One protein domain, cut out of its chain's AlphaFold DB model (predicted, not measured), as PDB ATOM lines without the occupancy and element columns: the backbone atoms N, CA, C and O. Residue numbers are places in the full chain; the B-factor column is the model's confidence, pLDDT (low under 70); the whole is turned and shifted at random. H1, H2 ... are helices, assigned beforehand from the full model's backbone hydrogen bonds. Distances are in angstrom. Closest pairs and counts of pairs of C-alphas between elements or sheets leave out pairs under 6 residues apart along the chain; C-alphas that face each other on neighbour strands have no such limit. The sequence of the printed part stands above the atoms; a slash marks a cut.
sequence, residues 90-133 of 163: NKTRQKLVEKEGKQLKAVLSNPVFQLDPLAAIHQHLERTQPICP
ATOM      1  N   ASN A  90     170.589 233.157 184.228       92.00
ATOM      2  CA  ASN A  90     171.917 232.581 184.518       92.00
ATOM      3  C   ASN A  90     171.840 231.183 185.162       92.00
ATOM      4  O   ASN A  90     172.541 230.272 184.733       92.00
ATOM      5  N   LYS A  91     170.903 230.962 186.096       93.69
ATOM      6  CA  LYS A  91     170.671 229.634 186.701       93.69
ATOM      7  C   LYS A  91     170.236 228.575 185.680       93.69
ATOM      8  O   LYS A  91     170.611 227.415 185.804       93.69
ATOM      9  N   THR A  92     169.432 228.944 184.680       94.00
ATOM     10  CA  THR A  92     169.006 227.991 183.644       94.00
ATOM     11  C   THR A  92     170.144 227.690 182.675       94.00
ATOM     12  O   THR A  92     170.278 226.547 182.260       94.00
ATOM     13  N   ARG A  93     171.002 228.678 182.377       94.44
ATOM     14  CA  ARG A  93     172.228 228.472 181.587       94.44
ATOM     15  C   ARG A  93     173.187 227.508 182.281       94.44
ATOM     16  O   ARG A  93     173.648 226.575 181.643       94.44
ATOM     17  N   GLN A  94     173.426 227.679 183.581       96.19
ATOM     18  CA  GLN A  94     174.289 226.775 184.346       96.19
ATOM     19  C   GLN A  94     173.767 225.332 184.320       96.19
ATOM     20  O   GLN A  94     174.508 224.412 183.989       96.19
ATOM     21  N   LYS A  95     172.466 225.137 184.570       96.31
ATOM     22  CA  LYS A  95     171.839 223.810 184.479       96.31
ATOM     23  C   LYS A  95     171.950 223.198 183.082       96.31
ATOM     24  O   LYS A  95     172.087 221.985 182.973       96.31
ATOM     25  N   LEU A  96     171.857 224.011 182.028       95.75
ATOM     26  CA  LEU A  96     172.049 223.546 180.655       95.75
ATOM     27  C   LEU A  96     173.488 223.054 180.460       95.75
ATOM     28  O   LEU A  96     173.678 221.912 180.071       95.75
ATOM     29  N   VAL A  97     174.485 223.857 180.840       96.62
ATOM     30  CA  VAL A  97     175.906 223.480 180.752       96.62
ATOM     31  C   VAL A  97     176.197 222.182 181.508       96.62
ATOM     32  O   VAL A  97     176.886 221.309 180.989       96.62
ATOM     33  N   GLU A  98     175.646 222.006 182.710       97.69
ATOM     34  CA  GLU A  98     175.814 220.769 183.482       97.69
ATOM     35  C   GLU A  98     175.190 219.548 182.793       97.69
ATOM     36  O   GLU A  98     175.760 218.456 182.845       97.69
ATOM     37  N   LYS A  99     174.025 219.708 182.156       97.69
ATOM     38  CA  LYS A  99     173.357 218.630 181.416       97.69
ATOM     39  C   LYS A  99     174.146 218.241 180.171       97.69
ATOM     40  O   LYS A  99     174.483 217.069 180.032       97.69
ATOM     41  N   GLU A 100     174.491 219.215 179.336       96.69
ATOM     42  CA  GLU A 100     175.269 218.992 178.112       96.69
ATOM     43  C   GLU A 100     176.647 218.405 178.442       96.69
ATOM     44  O   GLU A 100     177.087 217.437 177.830       96.69
ATOM     45  N   GLY A 101     177.304 218.908 179.493       98.19
ATOM     46  CA  GLY A 101     178.588 218.379 179.947       98.19
ATOM     47  C   GLY A 101     178.508 216.919 180.402       98.19
ATOM     48  O   GLY A 101     179.414 216.135 180.122       98.19
ATOM     49  N   LYS A 102     177.423 216.521 181.080       97.44
ATOM     50  CA  LYS A 102     177.184 215.113 181.444       97.44
ATOM     51  C   LYS A 102     176.933 214.243 180.213       97.44
ATOM     52  O   LYS A 102     177.489 213.151 180.141       97.44
ATOM     53  N   GLN A 103     176.140 214.721 179.254       96.19
ATOM     54  CA  GLN A 103     175.864 213.998 178.010       96.19
ATOM     55  C   GLN A 103     177.137 213.791 177.187       96.19
ATOM     56  O   GLN A 103     177.429 212.667 176.788       96.19
ATOM     57  N   LEU A 104     177.946 214.839 177.019       96.62
ATOM     58  CA  LEU A 104     179.215 214.747 176.303       96.62
ATOM     59  C   LEU A 104     180.166 213.751 176.970       96.62
ATOM     60  O   LEU A 104     180.731 212.892 176.297       96.62
ATOM     61  N   LYS A 105     180.308 213.813 178.300       97.50
ATOM     62  CA  LYS A 105     181.123 212.840 179.043       97.50
ATOM     63  C   LYS A 105     180.637 211.408 178.829       97.50
ATOM     64  O   LYS A 105     181.465 210.524 178.648       97.50
ATOM     65  N   ALA A 106     179.323 211.186 178.808       96.31
ATOM     66  CA  ALA A 106     178.752 209.868 178.553       96.31
ATOM     67  C   ALA A 106     179.112 209.344 177.151       96.31
ATOM     68  O   ALA A 106     179.529 208.193 177.028       96.31
ATOM     69  N   VAL A 107     179.029 210.190 176.115       95.75
ATOM     70  CA  VAL A 107     179.426 209.833 174.741       95.75
ATOM     71  C   VAL A 107     180.914 209.493 174.672       95.75
ATOM     72  O   VAL A 107     181.272 208.433 174.167       95.75
ATOM     73  N   LEU A 108     181.777 210.331 175.250       95.81
ATOM     74  CA  LEU A 108     183.229 210.108 175.248       95.81
ATOM     75  C   LEU A 108     183.649 208.861 176.042       95.81
ATOM     76  O   LEU A 108     184.645 208.221 175.707       95.81
ATOM     77  N   SER A 109     182.898 208.499 177.086       96.94
ATOM     78  CA  SER A 109     183.136 207.282 177.873       96.94
ATOM     79  C   SER A 109     182.640 205.996 177.202       96.94
ATOM     80  O   SER A 109     182.937 204.907 177.688       96.94
ATOM     81  N   ASN A 110     181.869 206.096 176.116       95.75
ATOM     82  CA  ASN A 110     181.284 204.934 175.461       95.75
ATOM     83  C   ASN A 110     182.341 204.210 174.603       95.75
ATOM     84  O   ASN A 110     182.875 204.816 173.671       95.75
ATOM     85  N   PRO A 111     182.611 202.912 174.843       96.00
ATOM     86  CA  PRO A 111     183.633 202.175 174.101       96.00
ATOM     87  C   PRO A 111     183.327 202.075 172.602       96.00
ATOM     88  O   PRO A 111     184.241 202.097 171.788       96.00
ATOM     89  N   VAL A 112     182.048 202.020 172.211       95.94
ATOM     90  CA  VAL A 112     181.658 201.961 170.792       95.94
ATOM     91  C   VAL A 112     182.051 203.255 170.074       95.94
ATOM     92  O   VAL A 112     182.551 203.209 168.957       95.94
ATOM     93  N   PHE A 113     181.883 204.399 170.745       96.88
ATOM     94  CA  PHE A 113     182.244 205.711 170.208       96.88
ATOM     95  C   PHE A 113     183.764 205.919 170.133       96.88
ATOM     96  O   PHE A 113     184.240 206.598 169.229       96.88
ATOM     97  N   GLN A 114     184.528 205.328 171.059       96.50
ATOM     98  CA  GLN A 114     185.995 205.381 171.040       96.50
ATOM     99  C   GLN A 114     186.603 204.574 169.888       96.50
ATOM    100  O   GLN A 114     187.638 204.968 169.356       96.50
ATOM    101  N   LEU A 115     185.976 203.452 169.517       97.12
ATOM    102  CA  LEU A 115     186.441 202.592 168.427       97.12
ATOM    103  C   LEU A 115     186.055 203.142 167.050       97.12
ATOM    104  O   LEU A 115     186.912 203.239 166.176       97.12
ATOM    105  N   ASP A 116     184.782 203.499 166.859       97.31
ATOM    106  CA  ASP A 116     184.285 204.087 165.612       97.31
ATOM    107  C   ASP A 116     183.192 205.132 165.909       97.31
ATOM    108  O   ASP A 116     182.022 204.784 166.124       97.31
ATOM    109  N   PRO A 117     183.544 206.431 165.917       96.62
ATOM    110  CA  PRO A 117     182.591 207.482 166.238       96.62
ATOM    111  C   PRO A 117     181.493 207.607 165.176       96.62
ATOM    112  O   PRO A 117     180.359 207.941 165.519       96.62
ATOM    113  N   LEU A 118     181.788 207.317 163.902       97.00
ATOM    114  CA  LEU A 118     180.821 207.468 162.812       97.00
ATOM    115  C   LEU A 118     179.754 206.377 162.879       97.00
ATOM    116  O   LEU A 118     178.559 206.686 162.849       97.00
ATOM    117  N   ALA A 119     180.162 205.120 163.056       95.94
ATOM    118  CA  ALA A 119     179.217 204.021 163.235       95.94
ATOM    119  C   ALA A 119     178.393 204.179 164.522       95.94
ATOM    120  O   ALA A 119     177.186 203.919 164.522       95.94
ATOM    121  N   ALA A 120     179.008 204.650 165.613       96.81
ATOM    122  CA  ALA A 120     178.308 204.907 166.871       96.81
ATOM    123  C   ALA A 120     177.221 205.983 166.725       96.81
ATOM    124  O   ALA A 120     176.107 205.803 167.224       96.81
ATOM    125  N   ILE A 121     177.521 207.083 166.022       95.38
ATOM    126  CA  ILE A 121     176.548 208.143 165.726       95.38
ATOM    127  C   ILE A 121     175.424 207.596 164.850       95.38
ATOM    128  O   ILE A 121     174.260 207.793 165.186       95.38
ATOM    129  N   HIS A 122     175.745 206.871 163.777       95.62
ATOM    130  CA  HIS A 122     174.740 206.282 162.890       95.62
ATOM    131  C   HIS A 122     173.763 205.389 163.664       95.62
ATOM    132  O   HIS A 122     172.551 205.581 163.621       95.62
ATOM    133  N   GLN A 123     174.303 204.482 164.476       94.94
ATOM    134  CA  GLN A 123     173.517 203.574 165.300       94.94
ATOM    135  C   GLN A 123     172.692 204.308 166.370       94.94
ATOM    136  O   GLN A 123     171.587 203.885 166.716       94.94
ATOM    137  N   HIS A 124     173.225 205.388 166.945       94.06
ATOM    138  CA  HIS A 124     172.480 206.226 167.881       94.06
ATOM    139  C   HIS A 124     171.294 206.891 167.184       94.06
ATOM    140  O   HIS A 124     170.172 206.766 167.673       94.06
ATOM    141  N   LEU A 125     171.535 207.510 166.025       93.06
ATOM    142  CA  LEU A 125     170.502 208.153 165.224       93.06
ATOM    143  C   LEU A 125     169.393 207.159 164.888       93.06
ATOM    144  O   LEU A 125     168.253 207.432 165.247       93.06
ATOM    145  N   GLU A 126     169.716 205.988 164.330       93.06
ATOM    146  CA  GLU A 126     168.744 204.924 164.022       93.06
ATOM    147  C   GLU A 126     167.870 204.534 165.222       93.06
ATOM    148  O   GLU A 126     166.670 204.308 165.074       93.06
ATOM    149  N   ARG A 127     168.451 204.461 166.427       92.44
ATOM    150  CA  ARG A 127     167.717 204.094 167.649       92.44
ATOM    151  C   ARG A 127     166.834 205.211 168.188       92.44
ATOM    152  O   ARG A 127     165.795 204.922 168.773       92.44
ATOM    153  N   THR A 128     167.289 206.458 168.084       90.44
ATOM    154  CA  THR A 128     166.592 207.621 168.653       90.44
ATOM    155  C   THR A 128     165.651 208.305 167.677       90.44
ATOM    156  O   THR A 128     164.925 209.210 168.089       90.44
ATOM    157  N   GLN A 129     165.638 207.894 166.405       85.12
ATOM    158  CA  GLN A 129     164.648 208.403 165.469       85.12
ATOM    159  C   GLN A 129     163.246 208.060 165.992       85.12
ATOM    160  O   GLN A 129     162.973 206.899 166.324       85.12
ATOM    161  N   PRO A 130     162.339 209.045 166.091       76.00
ATOM    162  CA  PRO A 130     160.940 208.747 166.332       76.00
ATOM    163  C   PRO A 130     160.461 207.837 165.203       76.00
ATOM    164  O   PRO A 130     160.762 208.074 164.035       76.00
ATOM    165  N   ILE A 131     159.734 206.775 165.545       61.94
ATOM    166  CA  ILE A 131     159.152 205.880 164.548       61.94
ATOM    167  C   ILE A 131     158.098 206.693 163.793       61.94
ATOM    168  O   ILE A 131     156.947 206.777 164.221       61.94
ATOM    169  N   CYS A 132     158.483 207.310 162.679       49.56
ATOM    170  CA  CYS A 132     157.524 207.757 161.686       49.56
ATOM    171  C   CYS A 132     156.711 206.517 161.278       49.56
ATOM    172  O   CYS A 132     157.306 205.469 160.999       49.56
ATOM    173  N   PRO A 133     155.371 206.582 161.245       50.44
ATOM    174  CA  PRO A 133     154.551 205.510 160.705       50.44
ATOM    175  C   PRO A 133     154.650 205.547 159.176       50.44
ATOM    176  O   PRO A 133     153.665 205.766 158.485       50.44
TER     177      PRO A 133
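What this domain is: This is residues 90 to 133 of the 163 residues of the protein "Ribosome biogenesis protein" of Thalictrum thalictroides (UniProt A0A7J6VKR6). Picture an open V: the long helix H1 is one arm, H3 with the tail 129 to 133 is the other, and short H2 sits at the corner. The printed part has 44 residues with three named helices, H1, H2, H3 in chain order, and no named strand; its class is all helix. It is flat, spanning 36 by 33 by 11 A, and only just loose, close to extended, with a radius of gyration of the C-alphas of 13.7 A.

How they stand to each other: Start with H1, residues 90 to 109, of which 90 to 106 stand free. A tight link leads to H2, residues 111 to 115, close but not clearly touching H1; their closest C-alphas, Val 107 and Phe 113, are 6.7 A apart. After another tight link, H3, residues 117 to 128, touches H2 only at the corner, with residues 119 to 121 alone; the closest C-alphas, Phe 113 and Ala 120, are 5.2 A apart. H1 and H3 are apart. In H1, H2 and H3 every O i to N i+4 pair is within hydrogen-bond range.

Where its parts are: Find C-alpha 90 at (171.917, 232.581, 184.518); H1 runs 28.5 A from there to C-alpha 109. H2 measures 6.3 A. H3 runs 16.2 A to C-alpha 128 at (166.592, 207.621, 168.653).

The domain as a whole: The C-alphas farthest apart, Asn 90 and Pro 133, are 40.0 A apart. The printed part has no cut; pLDDT is under 70 at residues 131 to 133.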